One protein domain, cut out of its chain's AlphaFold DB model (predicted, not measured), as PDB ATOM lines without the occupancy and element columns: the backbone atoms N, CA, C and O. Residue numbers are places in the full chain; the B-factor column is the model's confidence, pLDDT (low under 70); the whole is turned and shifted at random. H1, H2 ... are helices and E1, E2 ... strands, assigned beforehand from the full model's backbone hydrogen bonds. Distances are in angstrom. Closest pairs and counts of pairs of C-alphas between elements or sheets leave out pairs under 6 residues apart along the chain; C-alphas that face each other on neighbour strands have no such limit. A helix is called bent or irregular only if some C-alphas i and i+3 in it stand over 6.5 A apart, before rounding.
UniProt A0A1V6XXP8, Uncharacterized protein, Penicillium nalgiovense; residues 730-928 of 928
ATOM      1  N   SER A 730       5.396  -9.843  29.320       94.69
ATOM      2  CA  SER A 730       4.256 -10.084  28.423       94.69
ATOM      3  C   SER A 730       3.187  -8.977  28.476       94.69
ATOM      4  O   SER A 730       2.880  -8.468  29.556       94.69
ATOM      5  N   LEU A 731       2.573  -8.649  27.336       95.44
ATOM      6  CA  LEU A 731       1.309  -7.902  27.223       95.44
ATOM      7  C   LEU A 731       0.513  -8.334  25.974       95.44
ATOM      8  O   LEU A 731       1.068  -8.971  25.080       95.44
ATOM      9  N   ALA A 732      -0.776  -7.994  25.912       96.38
ATOM     10  CA  ALA A 732      -1.661  -8.195  24.750       96.38
ATOM     11  C   ALA A 732      -2.875  -7.245  24.816       96.38
ATOM     12  O   ALA A 732      -3.010  -6.491  25.777       96.38
ATOM     13  N   LEU A 733      -3.802  -7.274  23.850       96.62
ATOM     14  CA  LEU A 733      -5.135  -6.680  24.062       96.62
ATOM     15  C   LEU A 733      -5.936  -7.471  25.101       96.62
ATOM     16  O   LEU A 733      -5.933  -8.700  25.082       96.62
ATOM     17  N   LYS A 734      -6.729  -6.772  25.922       95.38
ATOM     18  CA  LYS A 734      -7.671  -7.402  26.866       95.38
ATOM     19  C   LYS A 734      -8.779  -8.209  26.163       95.38
ATOM     20  O   LYS A 734      -9.391  -9.060  26.787       95.38
ATOM     21  N   GLU A 735      -9.016  -7.968  24.869       94.19
ATOM     22  CA  GLU A 735      -9.953  -8.738  24.028       94.19
ATOM     23  C   GLU A 735      -9.313  -9.894  23.233       94.19
ATOM     24  O   GLU A 735      -9.990 -10.499  22.403       94.19
ATOM     25  N   ASN A 736      -8.015 -10.169  23.411       92.94
ATOM     26  CA  ASN A 736      -7.286 -11.168  22.625       92.94
ATOM     27  C   ASN A 736      -6.558 -12.166  23.540       92.94
ATOM     28  O   ASN A 736      -5.347 -12.092  23.747       92.94
ATOM     29  N   GLU A 737      -7.335 -13.093  24.102       90.94
ATOM     30  CA  GLU A 737      -6.898 -14.068  25.110       90.94
ATOM     31  C   GLU A 737      -5.834 -15.057  24.616       90.94
ATOM     32  O   GLU A 737      -5.092 -15.592  25.431       90.94
ATOM     33  N   SER A 738      -5.713 -15.273  23.303       90.69
ATOM     34  CA  SER A 738      -4.712 -16.165  22.700       90.69
ATOM     35  C   SER A 738      -3.424 -15.459  22.264       90.69
ATOM     36  O   SER A 738      -2.525 -16.104  21.722       90.69
ATOM     37  N   CYS A 739      -3.299 -14.147  22.487       91.00
ATOM     38  CA  CYS A 739      -2.117 -13.373  22.118       91.00
ATOM     39  C   CYS A 739      -1.210 -13.101  23.328       91.00
ATOM     40  O   CYS A 739      -1.670 -12.854  24.441       91.00
ATOM     41  N   SER A 740       0.101 -13.097  23.087       92.69
ATOM     42  CA  SER A 740       1.128 -12.633  24.021       92.69
ATOM     43  C   SER A 740       2.274 -12.035  23.212       92.69
ATOM     44  O   SER A 740       2.800 -12.678  22.305       92.69
ATOM     45  N   GLY A 741       2.650 -10.800  23.527       92.88
ATOM     46  CA  GLY A 741       3.797 -10.109  22.947       92.88
ATOM     47  C   GLY A 741       4.662  -9.458  24.018       92.88
ATOM     48  O   GLY A 741       4.361  -9.539  25.206       92.88
ATOM     49  N   THR A 742       5.753  -8.810  23.609       93.44
ATOM     50  CA  THR A 742       6.732  -8.232  24.544       93.44
ATOM     51  C   THR A 742       6.510  -6.734  24.755       93.44
ATOM     52  O   THR A 742       6.326  -5.972  23.800       93.44
ATOM     53  N   PHE A 743       6.569  -6.292  26.011       94.19
ATOM     54  CA  PHE A 743       6.600  -4.879  26.378       94.19
ATOM     55  C   PHE A 743       8.029  -4.348  26.208       94.19
ATOM     56  O   PHE A 743       8.947  -4.800  26.890       94.19
ATOM     57  N   GLY A 744       8.237  -3.393  25.297       91.50
ATOM     58  CA  GLY A 744       9.569  -2.855  24.997       91.50
ATOM     59  C   GLY A 744      10.066  -1.795  25.988       91.50
ATOM     60  O   GLY A 744      11.243  -1.448  25.963       91.50
ATOM     61  N   GLY A 745       9.200  -1.299  26.880       91.25
ATOM     62  CA  GLY A 745       9.533  -0.295  27.892       91.25
ATOM     63  C   GLY A 745       8.872   1.066  27.672       91.25
ATOM     64  O   GLY A 745       7.960   1.210  26.856       91.25
ATOM     65  N   PHE A 746       9.319   2.061  28.444       90.81
ATOM     66  CA  PHE A 746       8.726   3.398  28.507       90.81
ATOM     67  C   PHE A 746       9.546   4.432  27.721       90.81
ATOM     68  O   PHE A 746      10.771   4.500  27.836       90.81
ATOM     69  N   PHE A 747       8.844   5.268  26.960       90.00
ATOM     70  CA  PHE A 747       9.397   6.316  26.107       90.00
ATOM     71  C   PHE A 747       8.702   7.640  26.396       90.00
ATOM     72  O   PHE A 747       7.480   7.685  26.513       90.00
ATOM     73  N   GLU A 748       9.468   8.719  26.488       90.00
ATOM     74  CA  GLU A 748       8.958  10.081  26.611       90.00
ATOM     75  C   GLU A 748       8.989  10.739  25.228       90.00
ATOM     76  O   GLU A 748      10.057  10.974  24.670       90.00
ATOM     77  N   ILE A 749       7.814  11.016  24.659       88.81
ATOM     78  CA  ILE A 749       7.672  11.552  23.305       88.81
ATOM     79  C   ILE A 749       7.263  13.021  23.375       88.81
ATOM     80  O   ILE A 749       6.193  13.361  23.891       88.81
ATOM     81  N   THR A 750       8.084  13.889  22.789       88.69
ATOM     82  CA  THR A 750       7.708  15.283  22.515       88.69
ATOM     83  C   THR A 750       7.213  15.380  21.074       88.69
ATOM     84  O   THR A 750       7.967  15.073  20.156       88.69
ATOM     85  N   LEU A 751       5.956  15.793  20.874       83.31
ATOM     86  CA  LEU A 751       5.387  16.041  19.542       83.31
ATOM     87  C   LEU A 751       5.241  17.549  19.288       83.31
ATOM     88  O   LEU A 751       4.822  18.265  20.205       83.31
ATOM     89  N   PRO A 752       5.463  18.035  18.052       84.81
ATOM     90  CA  PRO A 752       5.133  19.404  17.668       84.81
ATOM     91  C   PRO A 752       3.687  19.772  18.039       84.81
ATOM     92  O   PRO A 752       2.737  19.083  17.668       84.81
ATOM     93  N   GLY A 753       3.520  20.863  18.792       85.69
ATOM     94  CA  GLY A 753       2.214  21.341  19.264       85.69
ATOM     95  C   GLY A 753       1.728  20.761  20.601       85.69
ATOM     96  O   GLY A 753       0.695  21.208  21.096       85.69
ATOM     97  N   LEU A 754       2.454  19.827  21.229       82.81
ATOM     98  CA  LEU A 754       2.268  19.510  22.650       82.81
ATOM     99  C   LEU A 754       3.192  20.392  23.503       82.81
ATOM    100  O   LEU A 754       4.387  20.474  23.243       82.81
ATOM    101  N   ALA A 755       2.632  21.040  24.529       86.44
ATOM    102  CA  ALA A 755       3.394  21.879  25.460       86.44
ATOM    103  C   ALA A 755       4.201  21.067  26.492       86.44
ATOM    104  O   ALA A 755       5.160  21.578  27.063       86.44
ATOM    105  N   GLU A 756       3.814  19.810  26.720       90.12
ATOM    106  CA  GLU A 756       4.437  18.884  27.669       90.12
ATOM    107  C   GLU A 756       4.724  17.545  26.963       90.12
ATOM    108  O   GLU A 756       3.880  17.085  26.176       90.12
ATOM    109  N   PRO A 757       5.878  16.898  27.219       88.75
ATOM    110  CA  PRO A 757       6.158  15.554  26.723       88.75
ATOM    111  C   PRO A 757       5.143  14.528  27.240       88.75
ATOM    112  O   PRO A 757       4.620  14.643  28.348       88.75
ATOM    113  N   LYS A 758       4.875  13.483  26.452       90.12
ATOM    114  CA  LYS A 758       3.989  12.379  26.845       90.12
ATOM    115  C   LYS A 758       4.763  11.088  27.001       90.12
ATOM    116  O   LYS A 758       5.358  10.603  26.041       90.12
ATOM    117  N   VAL A 759       4.685  10.497  28.187       90.88
ATOM    118  CA  VAL A 759       5.298   9.197  28.454       90.88
ATOM    119  C   VAL A 759       4.336   8.064  28.093       90.88
ATOM    120  O   VAL A 759       3.193   8.021  28.553       90.88
ATOM    121  N   VAL A 760       4.807   7.143  27.256       94.56
ATOM    122  CA  VAL A 760       4.047   6.034  26.664       94.56
ATOM    123  C   VAL A 760       4.833   4.729  26.744       94.56
ATOM    124  O   VAL A 760       6.052   4.728  26.896       94.56
ATOM    125  N   GLY A 761       4.137   3.602  26.648       94.88
ATOM    126  CA  GLY A 761       4.746   2.282  26.538       94.88
ATOM    127  C   GLY A 761       4.882   1.860  25.082       94.88
ATOM    128  O   GLY A 761       3.936   2.057  24.325       94.88
ATOM    129  N   ILE A 762       6.001   1.248  24.692       96.31
ATOM    130  CA  ILE A 762       6.162   0.675  23.348       96.31
ATOM    131  C   ILE A 762       5.896  -0.837  23.334       96.31
ATOM    132  O   ILE A 762       6.282  -1.575  24.245       96.31
ATOM    133  N   THR A 763       5.265  -1.311  22.266       96.31
ATOM    134  CA  THR A 763       5.211  -2.724  21.867       96.31
ATOM    135  C   THR A 763       5.086  -2.813  20.341       96.31
ATOM    136  O   THR A 763       5.087  -1.781  19.668       96.31
ATOM    137  N   CYS A 764       4.993  -4.015  19.779       96.25
ATOM    138  CA  CYS A 764       4.770  -4.214  18.349       96.25
ATOM    139  C   CYS A 764       3.269  -4.126  18.000       96.25
ATOM    140  O   CYS A 764       2.407  -4.350  18.853       96.25
ATOM    141  N   TYR A 765       2.918  -3.799  16.754       96.75
ATOM    142  CA  TYR A 765       1.511  -3.683  16.340       96.75
ATOM    143  C   TYR A 765       0.776  -5.033  16.347       96.75
ATOM    144  O   TYR A 765      -0.394  -5.077  16.722       96.75
ATOM    145  N   HIS A 766       1.437  -6.144  16.015       95.19
ATOM    146  CA  HIS A 766       0.830  -7.479  16.050       95.19
ATOM    147  C   HIS A 766       0.284  -7.849  17.442       95.19
ATOM    148  O   HIS A 766      -0.762  -8.486  17.543       95.19
ATOM    149  N   VAL A 767       0.938  -7.370  18.506       94.88
ATOM    150  CA  VAL A 767       0.551  -7.554  19.919       94.88
ATOM    151  C   VAL A 767      -0.753  -6.829  20.265       94.88
ATOM    152  O   VAL A 767      -1.493  -7.242  21.158       94.88
ATOM    153  N   ILE A 768      -1.042  -5.742  19.544       96.50
ATOM    154  CA  ILE A 768      -2.248  -4.927  19.712       96.50
ATOM    155  C   ILE A 768      -3.212  -5.013  18.519       96.50
ATOM    156  O   ILE A 768      -4.063  -4.140  18.350       96.50
ATOM    157  N   ASN A 769      -3.075  -6.037  17.676       96.44
ATOM    158  CA  ASN A 769      -3.945  -6.264  16.530       96.44
ATOM    159  C   ASN A 769      -5.301  -6.820  17.017       96.44
ATOM    160  O   ASN A 769      -5.344  -7.951  17.514       96.44
ATOM    161  N   PRO A 770      -6.408  -6.062  16.908       96.31
ATOM    162  CA  PRO A 770      -7.719  -6.515  17.362       96.31
ATOM    163  C   PRO A 770      -8.271  -7.643  16.488       96.31
ATOM    164  O   PRO A 770      -7.973  -7.756  15.291       96.31
ATOM    165  N   THR A 771      -9.127  -8.467  17.089       95.19
ATOM    166  CA  THR A 771      -9.772  -9.572  16.374       95.19
ATOM    167  C   THR A 771     -10.956  -9.072  15.551       95.19
ATOM    168  O   THR A 771     -11.729  -8.227  15.999       95.19
ATOM    169  N   MET A 772     -11.134  -9.614  14.343       96.25
ATOM    170  CA  MET A 772     -12.344  -9.393  13.536       96.25
ATOM    171  C   MET A 772     -13.462 -10.400  13.853       96.25
ATOM    172  O   MET A 772     -14.600 -10.201  13.422       96.25
ATOM    173  N   LYS A 773     -13.173 -11.456  14.629       95.00
ATOM    174  CA  LYS A 773     -14.161 -12.463  15.039       95.00
ATOM    175  C   LYS A 773     -15.244 -11.801  15.900       95.00
ATOM    176  O   LYS A 773     -14.939 -11.067  16.836       95.00
ATOM    177  N   GLY A 774     -16.511 -12.014  15.543       95.12
ATOM    178  CA  GLY A 774     -17.666 -11.428  16.240       95.12
ATOM    179  C   GLY A 774     -17.845  -9.907  16.095       95.12
ATOM    180  O   GLY A 774     -18.737  -9.347  16.725       95.12
ATOM    181  N   LYS A 775     -17.033  -9.207  15.288       95.75
ATOM    182  CA  LYS A 775     -17.179  -7.756  15.069       95.75
ATOM    183  C   LYS A 775     -18.134  -7.466  13.902       95.75
ATOM    184  O   LYS A 775     -18.079  -8.145  12.882       95.75
ATOM    185  N   GLY A 776     -18.956  -6.420  14.008       96.56
ATOM    186  CA  GLY A 776     -19.762  -5.919  12.882       96.56
ATOM    187  C   GLY A 776     -18.911  -5.239  11.797       96.56
ATOM    188  O   GLY A 776     -17.784  -4.815  12.056       96.56
ATOM    189  N   ASP A 777     -19.436  -5.090  10.581       96.94
ATOM    190  CA  ASP A 777     -18.609  -4.768   9.403       96.94
ATOM    191  C   ASP A 777     -17.948  -3.382   9.451       96.94
ATOM    192  O   ASP A 777     -16.801  -3.231   9.036       96.94
ATOM    193  N   LYS A 778     -18.591  -2.387  10.079       96.50
ATOM    194  CA  LYS A 778     -17.972  -1.079  10.375       96.50
ATOM    195  C   LYS A 778     -16.724  -1.206  11.263       96.50
ATOM    196  O   LYS A 778     -15.766  -0.447  11.099       96.50
ATOM    197  N   ALA A 779     -16.716  -2.164  12.190       95.69
ATOM    198  CA  ALA A 779     -15.553  -2.454  13.019       95.69
ATOM    199  C   ALA A 779     -14.508  -3.259  12.231       95.69
ATOM    200  O   ALA A 779     -13.346  -2.867  12.251       95.69
ATOM    201  N   LYS A 780     -14.896  -4.281  11.445       97.00
ATOM    202  CA  LYS A 780     -13.968  -4.989  10.533       97.00
ATOM    203  C   LYS A 780     -13.244  -4.020   9.588       97.00
ATOM    204  O   LYS A 780     -12.024  -4.061   9.492       97.00
ATOM    205  N   ALA A 781     -13.972  -3.099   8.956       97.56
ATOM    206  CA  ALA A 781     -13.409  -2.078   8.070       97.56
ATOM    207  C   ALA A 781     -12.439  -1.132   8.804       97.56
ATOM    208  O   ALA A 781     -11.369  -0.826   8.285       97.56
ATOM    209  N   THR A 782     -12.769  -0.723  10.036       97.69
ATOM    210  CA  THR A 782     -11.851   0.044  10.902       97.69
ATOM    211  C   THR A 782     -10.578  -0.753  11.225       97.69
ATOM    212  O   THR A 782      -9.482  -0.206  11.146       97.69
ATOM    213  N   ILE A 783     -10.694  -2.055  11.516       97.62
ATOM    214  CA  ILE A 783      -9.549  -2.935  11.801       97.62
ATOM    215  C   ILE A 783      -8.667  -3.113  10.561       97.62
ATOM    216  O   ILE A 783      -7.456  -2.932  10.654       97.62
ATOM    217  N   MET A 784      -9.246  -3.386   9.388       97.50
ATOM    218  CA  MET A 784      -8.502  -3.451   8.123       97.50
ATOM    219  C   MET A 784      -7.788  -2.126   7.815       97.50
ATOM    220  O   MET A 784      -6.620  -2.127   7.428       97.50
ATOM    221  N   LYS A 785      -8.444  -0.987   8.076       97.62
ATOM    222  CA  LYS A 785      -7.822   0.335   7.950       97.62
ATOM    223  C   LYS A 785      -6.624   0.496   8.891       97.62
ATOM    224  O   LYS A 785      -5.574   0.947   8.448       97.62
ATOM    225  N   TRP A 786      -6.737   0.099  10.159       98.00
ATOM    226  CA  TRP A 786      -5.611   0.129  11.102       98.00
ATOM    227  C   TRP A 786      -4.465  -0.801  10.697       98.00
ATOM    228  O   TRP A 786      -3.306  -0.432  10.874       98.00
ATOM    229  N   ARG A 787      -4.769  -1.965  10.113       97.00
ATOM    230  CA  ARG A 787      -3.760  -2.899   9.594       97.00
ATOM    231  C   ARG A 787      -2.948  -2.288   8.449       97.00
ATOM    232  O   ARG A 787      -1.734  -2.455   8.447       97.00
ATOM    233  N   ALA A 788      -3.576  -1.542   7.539       96.19
ATOM    234  CA  ALA A 788      -2.895  -0.905   6.406       96.19
ATOM    235  C   ALA A 788      -2.263   0.467   6.737       96.19
ATOM    236  O   ALA A 788      -1.107   0.733   6.415       96.19
ATOM    237  N   GLU A 789      -3.012   1.369   7.378       96.62
ATOM    238  CA  GLU A 789      -2.605   2.767   7.591       96.62
ATOM    239  C   GLU A 789      -1.975   3.040   8.963       96.62
ATOM    240  O   GLU A 789      -1.341   4.092   9.145       96.62
ATOM    241  N   GLY A 790      -2.162   2.136   9.924       96.81
ATOM    242  CA  GLY A 790      -1.869   2.359  11.334       96.81
ATOM    243  C   GLY A 790      -2.962   3.115  12.088       96.81
ATOM    244  O   GLY A 790      -3.945   3.595  11.519       96.81
ATOM    245  N   ILE A 791      -2.766   3.244  13.397       97.81
ATOM    246  CA  ILE A 791      -3.665   3.956  14.312       97.81
ATOM    247  C   ILE A 791      -3.137   5.379  14.503       97.81
ATOM    248  O   ILE A 791      -1.963   5.569  14.827       97.81
ATOM    249  N   LYS A 792      -3.988   6.393  14.309       95.94
ATOM    250  CA  LYS A 792      -3.605   7.807  14.463       95.94
ATOM    251  C   LYS A 792      -3.865   8.298  15.891       95.94
ATOM    252  O   LYS A 792      -4.851   7.915  16.506       95.94
ATOM    253  N   ALA A 793      -3.039   9.228  16.373       92.50
ATOM    254  CA  ALA A 793      -3.092   9.786  17.733       92.50
ATOM    255  C   ALA A 793      -4.419  10.485  18.123       92.50
ATOM    256  O   ALA A 793      -4.642  10.782  19.299       92.50
ATOM    257  N   ASN A 794      -5.280  10.782  17.143       93.19
ATOM    258  CA  ASN A 794      -6.607  11.385  17.295       93.19
ATOM    259  C   ASN A 794      -7.766  10.404  17.014       93.19
ATOM    260  O   ASN A 794      -8.929  10.818  17.033       93.19
ATOM    261  N   ASP A 795      -7.476   9.125  16.761       96.25
ATOM    262  CA  ASP A 795      -8.484   8.102  16.492       96.25
ATOM    263  C   ASP A 795      -9.376   7.886  17.729       96.25
ATOM    264  O   ASP A 795      -8.915   7.593  18.838       96.25
ATOM    265  N   LYS A 796     -10.688   8.075  17.552       95.06
ATOM    266  CA  LYS A 796     -11.668   7.937  18.639       95.06
ATOM    267  C   LYS A 796     -11.959   6.472  18.972       95.06
ATOM    268  O   LYS A 796     -12.233   6.180  20.131       95.06
ATOM    269  N   MET A 797     -11.875   5.573  17.989       93.94
ATOM    270  CA  MET A 797     -12.142   4.141  18.146       93.94
ATOM    271  C   MET A 797     -10.976   3.428  18.847       93.94
ATOM    272  O   MET A 797     -11.202   2.533  19.659       93.94
ATOM    273  N   ALA A 798      -9.737   3.876  18.619       94.38
ATOM    274  CA  ALA A 798      -8.539   3.322  19.258       94.38
ATOM    275  C   ALA A 798      -8.587   3.368  20.796       94.38
ATOM    276  O   ALA A 798      -8.050   2.490  21.465       94.38
ATOM    277  N   LYS A 799      -9.322   4.328  21.376       91.38
ATOM    278  CA  LYS A 799      -9.524   4.453  22.830       91.38
ATOM    279  C   LYS A 799     -10.202   3.233  23.471       91.38
ATOM    280  O   LYS A 799     -10.108   3.067  24.689       91.38
ATOM    281  N   HIS A 800     -10.879   2.395  22.684       94.88
ATOM    282  CA  HIS A 800     -11.490   1.146  23.146       94.88
ATOM    283  C   HIS A 800     -10.509  -0.039  23.167       94.88
ATOM    284  O   HIS A 800     -10.793  -1.032  23.831       94.88
ATOM    285  N   LEU A 801      -9.344   0.073  22.518       96.56
ATOM    286  CA  LEU A 801      -8.279  -0.930  22.560       96.56
ATOM    287  C   LEU A 801      -7.550  -0.864  23.910       96.56
ATOM    288  O   LEU A 801      -6.534  -0.182  24.061       96.56
ATOM    289  N   VAL A 802      -8.110  -1.546  24.909       96.69
ATOM    290  CA  VAL A 802      -7.482  -1.731  26.222       96.69
ATOM    291  C   VAL A 802      -6.393  -2.794  26.107       96.69
ATOM    292  O   VAL A 802      -6.637  -3.903  25.631       96.69
ATOM    293  N   VAL A 803      -5.194  -2.443  26.558       96.31
ATOM    294  CA  VAL A 803      -4.029  -3.327  26.623       96.31
ATOM    295  C   VAL A 803      -3.932  -3.896  28.033       96.31
ATOM    296  O   VAL A 803      -4.153  -3.172  29.009       96.31
ATOM    297  N   SER A 804      -3.587  -5.177  28.128       95.81
ATOM    298  CA  SER A 804      -3.419  -5.907  29.374       95.81
ATOM    299  C   SER A 804      -2.006  -6.424  29.591       95.81
ATOM    300  O   SER A 804      -1.363  -6.896  28.654       95.81
ATOM    301  N   HIS A 805      -1.547  -6.324  30.837       93.19
ATOM    302  CA  HIS A 805      -0.236  -6.766  31.299       93.19
ATOM    303  C   HIS A 805      -0.358  -7.436  32.689       93.19
ATOM    304  O   HIS A 805      -0.856  -6.777  33.603       93.19
ATOM    305  N   PRO A 806       0.129  -8.681  32.877       94.75
ATOM    306  CA  PRO A 806       0.550  -9.612  31.825       94.75
ATOM    307  C   PRO A 806      -0.542  -9.844  30.769       94.75
ATOM    308  O   PRO A 806      -1.694  -9.451  30.962       94.75
ATOM    309  N   SER A 807      -0.203 -10.459  29.630       95.56
ATOM    310  CA  SER A 807      -1.255 -10.873  28.689       95.56
ATOM    311  C   SER A 807      -2.243 -11.836  29.370       95.56
ATOM    312  O   SER A 807      -1.829 -12.600  30.252       95.56
ATOM    313  N   PRO A 808      -3.527 -11.859  28.959       94.75
ATOM    314  CA  PRO A 808      -4.487 -12.813  29.508       94.75
ATOM    315  C   PRO A 808      -4.029 -14.266  29.309       94.75
ATOM    316  O   PRO A 808      -4.139 -15.061  30.240       94.75
ATOM    317  N   LEU A 809      -3.396 -14.578  28.165       94.00
ATOM    318  CA  LEU A 809      -2.776 -15.882  27.901       94.00
ATOM    319  C   LEU A 809      -1.773 -16.275  28.993       94.00
ATOM    320  O   LEU A 809      -1.789 -17.401  29.480       94.00
ATOM    321  N   MET A 810      -0.897 -15.346  29.384       93.81
ATOM    322  CA  MET A 810       0.146 -15.594  30.380       93.81
ATOM    323  C   MET A 810      -0.447 -15.876  31.770       93.81
ATOM    324  O   MET A 810       0.038 -16.754  32.486       93.81
ATOM    325  N   LEU A 811      -1.510 -15.151  32.141       94.69
ATOM    326  CA  LEU A 811      -2.233 -15.356  33.399       94.69
ATOM    327  C   LEU A 811      -2.976 -16.696  33.394       94.69
ATOM    328  O   LEU A 811      -2.834 -17.461  34.343       94.69
ATOM    329  N   GLN A 812      -3.682 -17.027  32.309       94.94
ATOM    330  CA  GLN A 812      -4.384 -18.304  32.148       94.94
ATOM    331  C   GLN A 812      -3.414 -19.496  32.179       94.94
ATOM    332  O   GLN A 812      -3.652 -20.467  32.896       94.94
ATOM    333  N   GLN A 813      -2.287 -19.410  31.460       93.75
ATOM    334  CA  GLN A 813      -1.235 -20.433  31.482       93.75
ATOM    335  C   GLN A 813      -0.675 -20.641  32.895       93.75
ATOM    336  O   GLN A 813      -0.508 -21.788  33.318       93.75
ATOM    337  N   LYS A 814      -0.402 -19.563  33.652       95.00
ATOM    338  CA  LYS A 814       0.128 -19.712  35.015       95.00
ATOM    339  C   LYS A 814      -0.933 -20.179  36.015       95.00
ATOM    340  O   LYS A 814      -0.599 -21.014  36.850       95.00
ATOM    341  N   ALA A 815      -2.183 -19.724  35.911       96.19
ATOM    342  CA  ALA A 815      -3.291 -20.223  36.726       96.19
ATOM    343  C   ALA A 815      -3.459 -21.740  36.545       96.19
ATOM    344  O   ALA A 815      -3.336 -22.490  37.508       96.19
ATOM    345  N   HIS A 816      -3.564 -22.205  35.297       96.12
ATOM    346  CA  HIS A 816      -3.676 -23.628  34.977       96.12
ATOM    347  C   HIS A 816      -2.449 -24.453  35.411       96.12
ATOM    348  O   HIS A 816      -2.565 -25.607  35.829       96.12
ATOM    349  N   SER A 817      -1.250 -23.862  35.355       94.88
ATOM    350  CA  SER A 817      -0.033 -24.466  35.910       94.88
ATOM    351  C   SER A 817      -0.071 -24.590  37.435       94.88
ATOM    352  O   SER A 817       0.494 -25.555  37.941       94.88
ATOM    353  N   LEU A 818      -0.683 -23.641  38.154       96.19
ATOM    354  CA  LEU A 818      -0.820 -23.668  39.614       96.19
ATOM    355  C   LEU A 818      -1.925 -24.625  40.061       96.19
ATOM    356  O   LEU A 818      -1.719 -25.366  41.012       96.19
ATOM    357  N   GLU A 819      -3.051 -24.685  39.350       97.31
ATOM    358  CA  GLU A 819      -4.116 -25.676  39.573       97.31
ATOM    359  C   GLU A 819      -3.559 -27.108  39.489       97.31
ATOM    360  O   GLU A 819      -3.743 -27.910  40.403       97.31
ATOM    361  N   LYS A 820      -2.758 -27.394  38.452       95.81
ATOM    362  CA  LYS A 820      -2.018 -28.661  38.290       95.81
ATOM    363  C   LYS A 820      -0.905 -28.889  39.318       95.81
ATOM    364  O   LYS A 820      -0.393 -30.004  39.409       95.81
ATOM    365  N   GLU A 821      -0.450 -27.861  40.025       94.62
ATOM    366  CA  GLU A 821       0.567 -27.963  41.081       94.62
ATOM    367  C   GLU A 821      -0.104 -28.249  42.433       94.62
ATOM    368  O   GLU A 821       0.290 -29.182  43.130       94.62
ATOM    369  N   ILE A 822      -1.212 -27.556  42.714       97.50
ATOM    370  CA  ILE A 822      -2.158 -27.806  43.810       97.50
ATOM    371  C   ILE A 822      -2.668 -29.254  43.762       97.50
ATOM    372  O   ILE A 822      -2.510 -29.979  44.740       97.50
ATOM    373  N   GLU A 823      -3.167 -29.726  42.614       96.44
ATOM    374  CA  GLU A 823      -3.636 -31.111  42.421       96.44
ATOM    375  C   GLU A 823      -2.549 -32.155  42.752       96.44
ATOM    376  O   GLU A 823      -2.818 -33.172  43.391       96.44
ATOM    377  N   LYS A 824      -1.289 -31.890  42.369       94.75
ATOM    378  CA  LYS A 824      -0.144 -32.778  42.647       94.75
ATOM    379  C   LYS A 824       0.276 -32.781  44.119       94.75
ATOM    380  O   LYS A 824       0.885 -33.761  44.553       94.75
ATOM    381  N   LEU A 825      -0.003 -31.710  44.862       95.19
ATOM    382  CA  LEU A 825       0.272 -31.588  46.298       95.19
ATOM    383  C   LEU A 825      -0.863 -32.192  47.142       95.19
ATOM    384  O   LEU A 825      -0.592 -32.877  48.130       95.19
ATOM    385  N   GLU A 826      -2.115 -32.043  46.701       96.81
ATOM    386  CA  GLU A 826      -3.353 -32.551  47.317       96.81
ATOM    387  C   GLU A 826      -3.543 -34.087  47.245       96.81
ATOM    388  O   GLU A 826      -4.657 -34.611  47.145       96.81
ATOM    389  N   THR A 827      -2.446 -34.836  47.346       94.56
ATOM    390  CA  THR A 827      -2.442 -36.303  47.382       94.56
ATOM    391  C   THR A 827      -3.318 -36.869  48.518       94.56
ATOM    392  O   THR A 827      -3.469 -36.226  49.561       94.56
ATOM    393  N   PRO A 828      -3.823 -38.115  48.402       95.62
ATOM    394  CA  PRO A 828      -4.545 -38.774  49.496       95.62
ATOM    395  C   PRO A 828      -3.758 -38.826  50.816       95.62
ATOM    396  O   PRO A 828      -4.343 -38.674  51.883       95.62
ATOM    397  N   TYR A 829      -2.425 -38.957  50.751       92.31
ATOM    398  CA  TYR A 829      -1.550 -38.883  51.927       92.31
ATOM    399  C   TYR A 829      -1.536 -37.493  52.571       92.31
ATOM    400  O   TYR A 829      -1.585 -37.398  53.792       92.31
ATOM    401  N   TYR A 830      -1.512 -36.417  51.775       96.00
ATOM    402  CA  TYR A 830      -1.618 -35.055  52.304       96.00
ATOM    403  C   TYR A 830      -2.948 -34.848  53.038       96.00
ATOM    404  O   TYR A 830      -2.959 -34.337  54.154       96.00
ATOM    405  N   LYS A 831      -4.059 -35.303  52.443       95.75
ATOM    406  CA  LYS A 831      -5.403 -35.165  53.025       95.75
ATOM    407  C   LYS A 831      -5.547 -35.965  54.326       95.75
ATOM    408  O   LYS A 831      -6.049 -35.424  55.305       95.75
ATOM    409  N   LEU A 832      -4.992 -37.179  54.379       95.62
ATOM    410  CA  LEU A 832      -4.894 -37.973  55.609       95.62
ATOM    411  C   LEU A 832      -4.034 -37.290  56.689       95.62
ATOM    412  O   LEU A 832      -4.403 -37.290  57.859       95.62
ATOM    413  N   PHE A 833      -2.890 -36.698  56.332       97.50
ATOM    414  CA  PHE A 833      -2.044 -35.991  57.303       97.50
ATOM    415  C   PHE A 833      -2.695 -34.699  57.823       97.50
ATOM    416  O   PHE A 833      -2.586 -34.415  59.014       97.50
ATOM    417  N   GLU A 834      -3.416 -33.959  56.976       97.88
ATOM    418  CA  GLU A 834      -4.220 -32.796  57.379       97.88
ATOM    419  C   GLU A 834      -5.326 -33.197  58.372       97.88
ATOM    420  O   GLU A 834      -5.487 -32.540  59.400       97.88
ATOM    421  N   GLU A 835      -6.030 -34.308  58.123       97.62
ATOM    422  CA  GLU A 835      -7.045 -34.862  59.030       97.62
ATOM    423  C   GLU A 835      -6.443 -35.295  60.375       97.62
ATOM    424  O   GLU A 835      -6.916 -34.872  61.430       97.62
ATOM    425  N   LEU A 836      -5.353 -36.074  60.364       96.19
ATOM    426  CA  LEU A 836      -4.682 -36.538  61.585       96.19
ATOM    427  C   LEU A 836      -4.190 -35.371  62.456       96.19
ATOM    428  O   LEU A 836      -4.374 -35.398  63.675       96.19
ATOM    429  N   VAL A 837      -3.617 -34.331  61.840       97.12
ATOM    430  CA  VAL A 837      -3.192 -33.104  62.534       97.12
ATOM    431  C   VAL A 837      -4.397 -32.299  63.034       97.12
ATOM    432  O   VAL A 837      -4.360 -31.797  64.157       97.12
ATOM    433  N   GLY A 838      -5.491 -32.236  62.269       96.44
ATOM    434  CA  GLY A 838      -6.761 -31.638  62.697       96.44
ATOM    435  C   GLY A 838      -7.385 -32.339  63.911       96.44
ATOM    436  O   GLY A 838      -7.913 -31.680  64.806       96.44
ATOM    437  N   CYS A 839      -7.242 -33.664  64.007       97.31
ATOM    438  CA  CYS A 839      -7.609 -34.460  65.182       97.31
ATOM    439  C   CYS A 839      -6.604 -34.368  66.348       97.31
ATOM    440  O   CYS A 839      -6.777 -35.060  67.352       97.31
ATOM    441  N   GLY A 840      -5.544 -33.559  66.237       96.88
ATOM    442  CA  GLY A 840      -4.516 -33.411  67.271       96.88
ATOM    443  C   GLY A 840      -3.592 -34.624  67.435       96.88
ATOM    444  O   GLY A 840      -2.914 -34.736  68.457       96.88
ATOM    445  N   GLN A 841      -3.550 -35.541  66.461       97.00
ATOM    446  CA  GLN A 841      -2.624 -36.672  66.484       97.00
ATOM    447  C   GLN A 841      -1.216 -36.229  66.068       97.00
ATOM    448  O   GLN A 841      -1.034 -35.421  65.157       97.00
ATOM    449  N   THR A 842      -0.192 -36.789  66.710       95.38
ATOM    450  CA  THR A 842       1.206 -36.522  66.351       95.38
ATOM    451  C   THR A 842       1.651 -37.415  65.197       95.38
ATOM    452  O   THR A 842       1.735 -38.636  65.353       95.38
ATOM    453  N   LEU A 843       1.993 -36.806  64.060       94.75
ATOM    454  CA  LEU A 843       2.645 -37.490  62.941       94.75
ATOM    455  C   LEU A 843       4.040 -38.008  63.347       94.75
ATOM    456  O   LEU A 843       4.684 -37.485  64.260       94.75
ATOM    457  N   ARG A 844       4.556 -39.029  62.647       93.00
ATOM    458  CA  ARG A 844       5.969 -39.424  62.795       93.00
ATOM    459  C   ARG A 844       6.833 -38.311  62.192       93.00
ATOM    460  O   ARG A 844       6.511 -37.828  61.115       93.00
ATOM    461  N   LYS A 845       7.971 -37.968  62.806       87.38
ATOM    462  CA  LYS A 845       8.833 -36.827  62.400       87.38
ATOM    463  C   LYS A 845       9.179 -36.734  60.902       87.38
ATOM    464  O   LYS A 845       9.390 -35.640  60.389       87.38
ATOM    465  N   GLY A 846       9.272 -37.868  60.201       83.69
ATOM    466  CA  GLY A 846       9.469 -37.891  58.745       83.69
ATOM    467  C   GLY A 846       8.220 -37.461  57.967       83.69
ATOM    468  O   GLY A 846       8.312 -36.608  57.089       83.69
ATOM    469  N   ASP A 847       7.058 -38.005  58.333       90.88
ATOM    470  CA  ASP A 847       5.759 -37.645  57.752       90.88
ATOM    471  C   ASP A 847       5.397 -36.189  58.079       90.88
ATOM    472  O   ASP A 847       4.949 -35.457  57.206       90.88
ATOM    473  N   GLU A 848       5.664 -35.753  59.316       95.19
ATOM    474  CA  GLU A 848       5.496 -34.379  59.808       95.19
ATOM    475  C   GLU A 848       6.240 -33.359  58.929       95.19
ATOM    476  O   GLU A 848       5.662 -32.369  58.482       95.19
ATOM    477  N   MET A 849       7.513 -33.631  58.618       89.88
ATOM    478  CA  MET A 849       8.331 -32.780  57.752       89.88
ATOM    479  C   MET A 849       7.786 -32.721  56.315       89.88
ATOM    480  O   MET A 849       7.719 -31.640  55.732       89.88
ATOM    481  N   VAL A 850       7.377 -33.864  55.752       89.56
ATOM    482  CA  VAL A 850       6.790 -33.941  54.400       89.56
ATOM    483  C   VAL A 850       5.445 -33.213  54.343       89.56
ATOM    484  O   VAL A 850       5.192 -32.463  53.401       89.56
ATOM    485  N   TYR A 851       4.610 -33.381  55.368       96.94
ATOM    486  CA  TYR A 851       3.323 -32.712  55.516       96.94
ATOM    487  C   TYR A 851       3.476 -31.188  55.566       96.94
ATOM    488  O   TYR A 851       2.875 -30.495  54.747       96.94
ATOM    489  N   TYR A 852       4.322 -30.650  56.454       96.88
ATOM    490  CA  TYR A 852       4.523 -29.201  56.542       96.88
ATOM    491  C   TYR A 852       5.185 -28.612  55.289       96.88
ATOM    492  O   TYR A 852       4.844 -27.497  54.894       96.88
ATOM    493  N   GLN A 853       6.073 -29.353  54.613       93.50
ATOM    494  CA  GLN A 853       6.612 -28.927  53.319       93.50
ATOM    495  C   GLN A 853       5.502 -28.811  52.263       93.50
ATOM    496  O   GLN A 853       5.379 -27.765  51.625       93.50
ATOM    497  N   ALA A 854       4.671 -29.847  52.111       93.62
ATOM    498  CA  ALA A 854       3.557 -29.844  51.165       93.62
ATOM    499  C   ALA A 854       2.520 -28.757  51.499       93.62
ATOM    500  O   ALA A 854       2.059 -28.064  50.599       93.62
ATOM    501  N   LYS A 855       2.214 -28.545  52.787       97.75
ATOM    502  CA  LYS A 855       1.272 -27.520  53.265       97.75
ATOM    503  C   LYS A 855       1.737 -26.099  52.949       97.75
ATOM    504  O   LYS A 855       0.938 -25.279  52.496       97.75
ATOM    505  N   ASN A 856       3.025 -25.812  53.139       96.44
ATOM    506  CA  ASN A 856       3.599 -24.516  52.784       96.44
ATOM    507  C   ASN A 856       3.547 -24.288  51.265       96.44
ATOM    508  O   ASN A 856       3.077 -23.241  50.829       96.44
ATOM    509  N   GLN A 857       3.941 -25.283  50.461       94.38
ATOM    510  CA  GLN A 857       3.881 -25.196  48.996       94.38
ATOM    511  C   GLN A 857       2.443 -25.033  48.480       94.38
ATOM    512  O   GLN A 857       2.198 -24.220  47.590       94.38
ATOM    513  N   LEU A 858       1.484 -25.754  49.068       97.19
ATOM    514  CA  LEU A 858       0.063 -25.655  48.741       97.19
ATOM    515  C   LEU A 858      -0.469 -24.245  49.033       97.19
ATOM    516  O   LEU A 858      -1.105 -23.646  48.169       97.19
ATOM    517  N   SER A 859      -0.137 -23.691  50.203       97.06
ATOM    518  CA  SER A 859      -0.493 -22.323  50.601       97.06
ATOM    519  C   SER A 859       0.129 -21.262  49.681       97.06
ATOM    520  O   SER A 859      -0.563 -20.345  49.244       97.06
ATOM    521  N   GLU A 860       1.406 -21.406  49.303       94.88
ATOM    522  CA  GLU A 860       2.072 -20.509  48.344       94.88
ATOM    523  C   GLU A 860       1.418 -20.557  46.951       94.88
ATOM    524  O   GLU A 860       1.190 -19.509  46.339       94.88
ATOM    525  N   CYS A 861       1.056 -21.751  46.466       96.25
ATOM    526  CA  CYS A 861       0.370 -21.918  45.183       96.25
ATOM    527  C   CYS A 861      -1.054 -21.349  45.209       96.25
ATOM    528  O   CYS A 861      -1.441 -20.640  44.281       96.25
ATOM    529  N   GLN A 862      -1.818 -21.619  46.273       97.50
ATOM    530  CA  GLN A 862      -3.169 -21.085  46.469       97.50
ATOM    531  C   GLN A 862      -3.156 -19.555  46.591       97.50
ATOM    532  O   GLN A 862      -3.985 -18.887  45.972       97.50
ATOM    533  N   ALA A 863      -2.194 -18.978  47.318       96.12
ATOM    534  CA  ALA A 863      -2.028 -17.530  47.424       96.12
ATOM    535  C   ALA A 863      -1.695 -16.879  46.070       96.12
ATOM    536  O   ALA A 863      -2.318 -15.886  45.704       96.12
ATOM    537  N   LEU A 864      -0.768 -17.448  45.287       95.50
ATOM    538  CA  LEU A 864      -0.441 -16.907  43.960       95.50
ATOM    539  C   LEU A 864      -1.585 -17.090  42.948       95.50
ATOM    540  O   LEU A 864      -1.793 -16.221  42.104       95.50
ATOM    541  N   LEU A 865      -2.347 -18.186  43.033       97.00
ATOM    542  CA  LEU A 865      -3.547 -18.383  42.218       97.00
ATOM    543  C   LEU A 865      -4.627 -17.347  42.574       97.00
ATOM    544  O   LEU A 865      -5.230 -16.767  41.675       97.00
ATOM    545  N   SER A 866      -4.802 -17.058  43.866       96.50
ATOM    546  CA  SER A 866      -5.729 -16.032  44.365       96.50
ATOM    547  C   SER A 866      -5.326 -14.632  43.894       96.50
ATOM    548  O   SER A 866      -6.171 -13.890  43.399       96.50
ATOM    549  N   ASP A 867      -4.033 -14.287  43.967       95.31
ATOM    550  CA  ASP A 867      -3.499 -13.033  43.420       95.31
ATOM    551  C   ASP A 867      -3.775 -12.920  41.912       95.31
ATOM    552  O   ASP A 867      -4.260 -11.890  41.453       95.31
ATOM    553  N   ILE A 868      -3.520 -13.981  41.133       95.25
ATOM    554  CA  ILE A 868      -3.771 -14.009  39.680       95.25
ATOM    555  C   ILE A 868      -5.265 -13.853  39.350       95.25
ATOM    556  O   ILE A 868      -5.598 -13.185  38.374       95.25
ATOM    557  N   GLN A 869      -6.161 -14.433  40.154       94.94
ATOM    558  CA  GLN A 869      -7.614 -14.319  39.976       94.94
ATOM    559  C   GLN A 869      -8.168 -12.946  40.403       94.94
ATOM    560  O   GLN A 869      -9.146 -12.478  39.822       94.94
ATOM    561  N   ALA A 870      -7.550 -12.287  41.390       94.44
ATOM    562  CA  ALA A 870      -7.953 -10.965  41.882       94.44
ATOM    563  C   ALA A 870      -7.338  -9.784  41.097       94.44
ATOM    564  O   ALA A 870      -7.800  -8.648  41.216       94.44
ATOM    565  N   PHE A 871      -6.291 -10.031  40.310       92.88
ATOM    566  CA  PHE A 871      -5.559  -9.018  39.554       92.88
ATOM    567  C   PHE A 871      -6.350  -8.527  38.327       92.88
ATOM    568  O   PHE A 871      -6.587  -9.291  37.395       92.88
ATOM    569  N   ASP A 872      -6.713  -7.234  38.267       91.94
ATOM    570  CA  ASP A 872      -7.163  -6.610  37.011       91.94
ATOM    571  C   ASP A 872      -5.941  -6.263  36.145       91.94
ATOM    572  O   ASP A 872      -5.228  -5.306  36.462       91.94
ATOM    573  N   PRO A 873      -5.709  -6.945  35.007       86.12
ATOM    574  CA  PRO A 873      -4.521  -6.731  34.190       86.12
ATOM    575  C   PRO A 873      -4.582  -5.444  33.358       86.12
ATOM    576  O   PRO A 873      -3.964  -5.379  32.302       86.12
ATOM    577  N   GLY A 874      -5.376  -4.439  33.730       89.69
ATOM    578  CA  GLY A 874      -5.584  -3.210  32.962       89.69
ATOM    579  C   GLY A 874      -4.341  -2.315  32.908       89.69
ATOM    580  O   GLY A 874      -4.158  -1.460  33.767       89.69
ATOM    581  N   PHE A 875      -3.525  -2.458  31.860       92.19
ATOM    582  CA  PHE A 875      -2.261  -1.731  31.691       92.19
ATOM    583  C   PHE A 875      -2.472  -0.315  31.141       92.19
ATOM    584  O   PHE A 875      -1.983   0.669  31.689       92.19
ATOM    585  N   GLY A 876      -3.222  -0.194  30.044       95.06
ATOM    586  CA  GLY A 876      -3.387   1.078  29.343       95.06
ATOM    587  C   GLY A 876      -4.310   0.990  28.133       95.06
ATOM    588  O   GLY A 876      -5.085   0.046  27.986       95.06
ATOM    589  N   ARG A 877      -4.244   1.994  27.258       96.44
ATOM    590  CA  ARG A 877      -5.025   2.071  26.011       96.44
ATOM    591  C   ARG A 877      -4.112   2.393  24.839       96.44
ATOM    592  O   ARG A 877      -3.191   3.192  24.989       96.44
ATOM    593  N   VAL A 878      -4.368   1.819  23.668       96.94
ATOM    594  CA  VAL A 878      -3.613   2.172  22.456       96.94
ATOM    595  C   VAL A 878      -3.851   3.642  22.103       96.94
ATOM    596  O   VAL A 878      -4.991   4.104  22.059       96.94
ATOM    597  N   TRP A 879      -2.770   4.377  21.837       96.06
ATOM    598  CA  TRP A 879      -2.824   5.774  21.401       96.06
ATOM    599  C   TRP A 879      -2.576   5.926  19.899       96.06
ATOM    600  O   TRP A 879      -3.322   6.625  19.218       96.06
ATOM    601  N   MET A 880      -1.537   5.272  19.381       96.25
ATOM    602  CA  MET A 880      -1.150   5.301  17.968       96.25
ATOM    603  C   MET A 880      -0.264   4.101  17.628       96.25
ATOM    604  O   MET A 880       0.364   3.529  18.516       96.25
ATOM    605  N   ALA A 881      -0.228   3.708  16.356       97.38
ATOM    606  CA  ALA A 881       0.510   2.537  15.887       97.38
ATOM    607  C   ALA A 881       0.804   2.604  14.383       97.38
ATOM    608  O   ALA A 881       0.120   3.315  13.645       97.38
ATOM    609  N   SER A 882       1.769   1.816  13.919       96.75
ATOM    610  CA  SER A 882       2.192   1.733  12.516       96.75
ATOM    611  C   SER A 882       1.176   1.068  11.581       96.75
ATOM    612  O   SER A 882       1.052   1.496  10.432       96.75
ATOM    613  N   GLY A 883       0.483   0.025  12.052       96.44
ATOM    614  CA  GLY A 883      -0.086  -1.017  11.186       96.44
ATOM    615  C   GLY A 883       0.976  -2.044  10.756       96.44
ATOM    616  O   GLY A 883       2.138  -1.953  11.164       96.44
ATOM    617  N   PHE A 884       0.607  -2.998   9.901       95.44
ATOM    618  CA  PHE A 884       1.507  -3.997   9.305       95.44
ATOM    619  C   PHE A 884       2.335  -3.399   8.156       95.44
ATOM    620  O   PHE A 884       2.267  -3.826   7.006       95.44
ATOM    621  N   ARG A 885       3.114  -2.358   8.462       91.06
ATOM    622  CA  ARG A 885       3.982  -1.691   7.488       91.06
ATOM    623  C   ARG A 885       5.234  -2.520   7.244       91.06
ATOM    624  O   ARG A 885       6.092  -2.619   8.118       91.06
ATOM    625  N   THR A 886       5.366  -3.053   6.037       89.94
ATOM    626  CA  THR A 886       6.633  -3.583   5.536       89.94
ATOM    627  C   THR A 886       7.444  -2.457   4.894       89.94
ATOM    628  O   THR A 886       6.895  -1.570   4.238       89.94
ATOM    629  N   ALA A 887       8.761  -2.466   5.084       88.06
ATOM    630  CA  ALA A 887       9.681  -1.633   4.313       88.06
ATOM    631  C   ALA A 887      11.044  -2.323   4.167       88.06
ATOM    632  O   ALA A 887      11.363  -3.271   4.885       88.06
ATOM    633  N   GLN A 888      11.845  -1.861   3.210       89.25
ATOM    634  CA  GLN A 888      13.163  -2.420   2.914       89.25
ATOM    635  C   GLN A 888      14.217  -1.868   3.883       89.25
ATOM    636  O   GLN A 888      14.805  -0.814   3.634       89.25
ATOM    637  N   ALA A 889      14.451  -2.583   4.985       81.25
ATOM    638  CA  ALA A 889      15.484  -2.240   5.957       81.25
ATOM    639  C   ALA A 889      16.869  -2.628   5.436       81.25
ATOM    640  O   ALA A 889      17.039  -3.712   4.877       81.25
ATOM    641  N   ALA A 890      17.875  -1.790   5.681       77.19
ATOM    642  CA  ALA A 890      19.271  -2.195   5.555       77.19
ATOM    643  C   ALA A 890      19.582  -3.282   6.601       77.19
ATOM    644  O   ALA A 890      19.338  -3.084   7.791       77.19
ATOM    645  N   SER A 891      20.096  -4.438   6.173       73.00
ATOM    646  CA  SER A 891      20.530  -5.487   7.098       73.00
ATOM    647  C   SER A 891      21.757  -5.041   7.897       73.00
ATOM    648  O   SER A 891      22.623  -4.334   7.381       73.00
ATOM    649  N   ILE A 892      21.865  -5.531   9.137       68.00
ATOM    650  CA  ILE A 892      23.025  -5.334  10.027       68.00
ATOM    651  C   ILE A 892      24.330  -5.810   9.352       68.00
ATOM    652  O   ILE A 892      25.405  -5.287   9.635       68.00
ATOM    653  N   HIS A 893      24.246  -6.745   8.399       58.38
ATOM    654  CA  HIS A 893      25.361  -7.124   7.531       58.38
ATOM    655  C   HIS A 893      25.623  -6.047   6.460       58.38
ATOM    656  O   HIS A 893      25.084  -6.109   5.354       58.38
ATOM    657  N   ASN A 894      26.453  -5.061   6.817       58.41
ATOM    658  CA  ASN A 894      27.026  -4.001   5.968       58.41
ATOM    659  C   ASN A 894      26.037  -3.085   5.214       58.41
ATOM    660  O   ASN A 894      26.468  -2.211   4.467       58.41
ATOM    661  N   GLY A 895      24.724  -3.246   5.386       60.56
ATOM    662  CA  GLY A 895      23.690  -2.460   4.704       60.56
ATOM    663  C   GLY A 895      23.483  -2.763   3.212       60.56
ATOM    664  O   GLY A 895      22.477  -2.324   2.656       60.56
ATOM    665  N   GLU A 896      24.365  -3.548   2.582       72.06
ATOM    666  CA  GLU A 896      24.268  -3.969   1.173       72.06
ATOM    667  C   GLU A 896      22.990  -4.782   0.912       72.06
ATOM    668  O   GLU A 896      22.276  -4.561  -0.068       72.06
ATOM    669  N   TYR A 897      22.648  -5.685   1.834       74.50
ATOM    670  CA  TYR A 897      21.425  -6.478   1.756       74.50
ATOM    671  C   TYR A 897      20.249  -5.726   2.371       74.50
ATOM    672  O   TYR A 897      20.071  -5.722   3.592       74.50
ATOM    673  N   ARG A 898      19.388  -5.146   1.531       82.25
ATOM    674  CA  ARG A 898      18.056  -4.728   1.979       82.25
ATOM    675  C   ARG A 898      17.146  -5.947   2.140       82.25
ATOM    676  O   ARG A 898      17.136  -6.826   1.280       82.25
ATOM    677  N   ARG A 899      16.404  -6.019   3.250       81.81
ATOM    678  CA  ARG A 899      15.416  -7.078   3.510       81.81
ATOM    679  C   ARG A 899      14.043  -6.481   3.829       81.81
ATOM    680  O   ARG A 899      13.977  -5.527   4.615       81.81
ATOM    681  N   PRO A 900      12.944  -7.060   3.302       84.56
ATOM    682  CA  PRO A 900      11.602  -6.679   3.717       84.56
ATOM    683  C   PRO A 900      11.463  -6.971   5.211       84.56
ATOM    684  O   PRO A 900      11.667  -8.094   5.665       84.56
ATOM    685  N   THR A 901      11.188  -5.921   5.974       85.75
ATOM    686  CA  THR A 901      11.173  -5.936   7.435       85.75
ATOM    687  C   THR A 901       9.866  -5.326   7.914       85.75
ATOM    688  O   THR A 901       9.410  -4.317   7.367       85.75
ATOM    689  N   ASN A 902       9.266  -5.933   8.934       86.69
ATOM    690  CA  ASN A 902       8.044  -5.439   9.552       86.69
ATOM    691  C   ASN A 902       8.404  -4.293  10.506       86.69
ATOM    692  O   ASN A 902       9.002  -4.512  11.556       86.69
ATOM    693  N   TYR A 903       8.034  -3.066  10.146       88.75
ATOM    694  CA  TYR A 903       8.169  -1.880  10.994       88.75
ATOM    695  C   TYR A 903       6.915  -1.722  11.861       88.75
ATOM    696  O   TYR A 903       6.229  -0.697  11.819       88.75
ATOM    697  N   ASP A 904       6.582  -2.784  12.597       94.50
ATOM    698  CA  ASP A 904       5.314  -2.919  13.302       94.50
ATOM    699  C   ASP A 904       5.451  -2.494  14.777       94.50
ATOM    700  O   ASP A 904       6.048  -3.189  15.591       94.50
ATOM    701  N   TRP A 905       4.928  -1.316  15.130       95.81
ATOM    702  CA  TRP A 905       5.038  -0.702  16.461       95.81
ATOM    703  C   TRP A 905       3.722  -0.070  16.924       95.81
ATOM    704  O   TRP A 905       2.871   0.325  16.123       95.81
ATOM    705  N   ALA A 906       3.572   0.064  18.238       97.25
ATOM    706  CA  ALA A 906       2.436   0.690  18.895       97.25
ATOM    707  C   ALA A 906       2.842   1.412  20.185       97.25
ATOM    708  O   ALA A 906       3.670   0.918  20.952       97.25
ATOM    709  N   TYR A 907       2.201   2.553  20.441       96.62
ATOM    710  CA  TYR A 907       2.313   3.307  21.686       96.62
ATOM    711  C   TYR A 907       1.053   3.149  22.539       96.62
ATOM    712  O   TYR A 907      -0.068   3.421  22.094       96.62
ATOM    713  N   VAL A 908       1.258   2.731  23.784       96.44
ATOM    714  CA  VAL A 908       0.235   2.523  24.812       96.44
ATOM    715  C   VAL A 908       0.277   3.691  25.793       96.44
ATOM    716  O   VAL A 908       1.324   4.005  26.355       96.44
ATOM    717  N   TYR A 909      -0.861   4.345  25.999       93.62
ATOM    718  CA  TYR A 909      -1.033   5.415  26.973       93.62
ATOM    719  C   TYR A 909      -1.581   4.857  28.291       93.62
ATOM    720  O   TYR A 909      -2.542   4.081  28.303       93.62
ATOM    721  N   PHE A 910      -0.981   5.272  29.403       87.75
ATOM    722  CA  PHE A 910      -1.301   4.785  30.744       87.75
ATOM    723  C   PHE A 910      -2.331   5.663  31.444       87.75
ATOM    724  O   PHE A 910      -2.392   6.872  31.227       87.75
ATOM    725  N   ASN A 911      -3.112   5.069  32.345       73.56
ATOM    726  CA  ASN A 911      -3.907   5.864  33.273       73.56
ATOM    727  C   ASN A 911      -3.003   6.356  34.417       73.56
ATOM    728  O   ASN A 911      -2.232   5.572  34.970       73.56
ATOM    729  N   LEU A 912      -3.084   7.638  34.788       61.72
ATOM    730  CA  LEU A 912      -2.144   8.254  35.742       61.72
ATOM    731  C   LEU A 912      -2.238   7.683  37.171       61.72
ATOM    732  O   LEU A 912      -1.323   7.876  37.962       61.72
ATOM    733  N   SER A 913      -3.276   6.904  37.487       57.69
ATOM    734  CA  SER A 913      -3.344   6.099  38.714       57.69
ATOM    735  C   SER A 913      -2.220   5.057  38.819       57.69
ATOM    736  O   SER A 913      -1.716   4.824  39.914       57.69
ATOM    737  N   TYR A 914      -1.767   4.478  37.699       57.22
ATOM    738  CA  TYR A 914      -0.625   3.552  37.673       57.22
ATOM    739  C   TYR A 914       0.729   4.262  37.845       57.22
ATOM    740  O   TYR A 914       1.703   3.641  38.270       57.22
ATOM    741  N   TYR A 915       0.809   5.570  37.566       51.16
ATOM    742  CA  TYR A 915       2.070   6.320  37.640       51.16
ATOM    743  C   TYR A 915       2.639   6.445  39.054       51.16
ATOM    744  O   TYR A 915       3.848   6.604  39.198       51.16
ATOM    745  N   ALA A 916       1.807   6.302  40.091       44.12
ATOM    746  CA  ALA A 916       2.233   6.363  41.490       44.12
ATOM    747  C   ALA A 916       3.286   5.301  41.876       44.12
ATOM    748  O   ALA A 916       3.988   5.482  42.870       44.12
ATOM    749  N   TYR A 917       3.423   4.224  41.090       46.28
ATOM    750  CA  TYR A 917       4.379   3.139  41.337       46.28
ATOM    751  C   TYR A 917       5.456   2.984  40.248       46.28
ATOM    752  O   TYR A 917       6.381   2.188  40.415       46.28
ATOM    753  N   ILE A 918       5.403   3.751  39.153       48.91
ATOM    754  CA  ILE A 918       6.450   3.724  38.120       48.91
ATOM    755  C   ILE A 918       7.670   4.497  38.641       48.91
ATOM    756  O   ILE A 918       7.606   5.705  38.862       48.91
ATOM    757  N   TYR A 919       8.808   3.815  38.813       42.97
ATOM    758  CA  TYR A 919      10.069   4.473  39.172       42.97
ATOM    759  C   TYR A 919      10.432   5.534  38.111       42.97
ATOM    760  O   TYR A 919      10.594   5.168  36.942       42.97
ATOM    761  N   PRO A 920      10.629   6.818  38.479       44.25
ATOM    762  CA  PRO A 920      10.717   7.939  37.531       44.25
ATOM    763  C   PRO A 920      12.090   8.062  36.835       44.25
ATOM    764  O   PRO A 920      12.619   9.156  36.657       44.25
ATOM    765  N   TYR A 921      12.699   6.931  36.477       45.38
ATOM    766  CA  TYR A 921      14.069   6.839  35.965       45.38
ATOM    767  C   TYR A 921      14.224   5.897  34.753       45.38
ATOM    768  O   TYR A 921      15.331   5.744  34.250       45.38
ATOM    769  N   CYS A 922      13.150   5.257  34.274       42.03
ATOM    770  CA  CYS A 922      13.177   4.289  33.163       42.03
ATOM    771  C   CYS A 922      12.715   4.885  31.816       42.03
ATOM    772  O   CYS A 922      12.034   4.197  31.058       42.03
ATOM    773  N   PHE A 923      13.036   6.148  31.524       45.25
ATOM    774  CA  PHE A 923      12.534   6.846  30.335       45.25
ATOM    775  C   PHE A 923      13.620   7.053  29.278       45.25
ATOM    776  O   PHE A 923      14.692   7.582  29.570       45.25
ATOM    777  N   TYR A 924      13.309   6.676  28.036       45.50
ATOM    778  CA  TYR A 924      14.032   7.129  26.850       45.50
ATOM    779  C   TYR A 924      13.293   8.325  26.247       45.50
ATOM    780  O   TYR A 924      12.189   8.164  25.722       45.50
ATOM    781  N   THR A 925      13.878   9.519  26.318       36.66
ATOM    782  CA  THR A 925      13.320  10.712  25.667       36.66
ATOM    783  C   THR A 925      13.599  10.659  24.166       36.66
ATOM    784  O   THR A 925      14.753  10.601  23.749       36.66
ATOM    785  N   MET A 926      12.547  10.692  23.350       33.75
ATOM    786  CA  MET A 926      12.628  10.826  21.897       33.75
ATOM    787  C   MET A 926      11.940  12.119  21.456       33.75
ATOM    788  O   MET A 926      10.743  12.327  21.673       33.75
ATOM    789  N   THR A 927      12.708  12.992  20.807       32.16
ATOM    790  CA  THR A 927      12.176  14.123  20.041       32.16
ATOM    791  C   THR A 927      11.776  13.618  18.655       32.16
ATOM    792  O   THR A 927      12.563  12.911  18.024       32.16
ATOM    793  N   ALA A 928      10.554  13.938  18.223       33.81
ATOM    794  CA  ALA A 928       9.990  13.549  16.926       33.81
ATOM    795  C   ALA A 928      10.067  14.685  15.894       33.81
ATOM    796  O   ALA A 928       9.971  15.860  16.319       33.81
TER     797      ALA A 928
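This is residues 730 to 928 of the 928 residues of an uncharacterized protein of Penicillium nalgiovense (UniProt A0A1V6XXP8). A strongly twisted sheet of seven strands, curled like part of a barrel, makes the body, and from it a long arm of two helices, H2 and H4, sticks out side by side in opposite ways, with the shorter H3 across its far end. A small hairpin of two strands, E6 and E7, sticks out from the body as a second, shorter arm, while H1 lies off the sheet between two long links. The printed part has 199 residues with five named helices and nine named strands, in the order E1 E2 E3 H1 E4 H2 H3 H4 E5 E6 E7 E8 H5 E9, and its class is mixed, helices and strands. The large sheet is mixed, in the order E1 E4 E5 E8 E3 E2 E9, and E6 and E7 form a separate antiparallel sheet. The whole is loose, with a radius of gyration of the C-alphas of 24.0 A, and elongated, spanning 74 by 42 by 40 A, the length being made by the helical arm.

E1, residues 730 to 733, begins with C-alpha 730 at (4.256, -10.084, 28.423). E2, residues 745 to 750, is 16.6 A long, and E3, residues 758 to 763, 15.9 A. H1, residues 777 to 789, measures 17.8 A, and E4 is the short strand of residues 802 to 804. H2, residues 808 to 825, is 25.6 A long, H3, residues 828 to 838, 15.2 A, and H4, residues 845 to 870, 37.0 A. H4 begins with C-alpha 845 at (8.833, -36.827, 62.400). E5, residues 874 to 881, is the longest strand, 19.0 A. E6, residues 886 to 890, E7, residues 898 to 902, and E8, residues 906 to 910, follow. H5, residues 914 to 917, is neither bent nor irregular, but only just: C-alphas 914 and 917 are 6.2 A apart. E9, residues 923 to 927, ends with C-alpha 927 at (12.176, 14.123, 20.041).

In the large sheet E1 is an edge strand, antiparallel to E4, with N 804 and O 732 2.8 A apart. E4 and E5 are antiparallel, with N 803 and O 876 at 2.9 A, as are E5 and E8, with N 907 and O 880 at 2.8 A. E8 and E3 are antiparallel, with N 908 and O 761 at 2.8 A. E2 and E3 form a hairpin, with N 747 and O 760 at 2.8 A. E9, the other edge strand, is parallel to E2, with N 926 and O 748 at 2.8 A. E8, H5 and E9 make a split strand-helix-strand unit, two strands of one sheet that are not neighbours, with a helix between them in the chain and E3 and E2 between them in the sheet; its crossover is right-handed. H1 is not on the sheet, but only just, with 4 pairs of C-alphas within 10 A. H2 only grazes the sheet, with its residues 808 to 811. H2 and H4 touch, the closest C-alphas being those of Ala 815 and Leu 865, 5.8 A apart, at a shallow tilt of 21 degrees, opposite ways. Residues 847 to 854 of H4 touch H3, about perpendicular at 80 degrees, with the C-alphas of Tyr 830 and Tyr 851 closest, 6.3 A apart. H2 and H3 meet only through their link. E6 and E7 form a hairpin, with N 899 and O 889 at 2.9 A. Every O i to N i+4 pair is within hydrogen-bond range in H1, H3 and H4, and 13 of 14 are in H2; H5 is too short for such a pair.

The two C-alphas farthest apart are those of Gly 840 and Glu 896, 77.9 A. The printed part has no cut, and residue 928 is the chain's last. The links E1 to E2, E3 to H1 and H1 to E4 are long. The mean pLDDT of the printed part is 88.6; residues 892 to 895 and 912 to 928 are under 70.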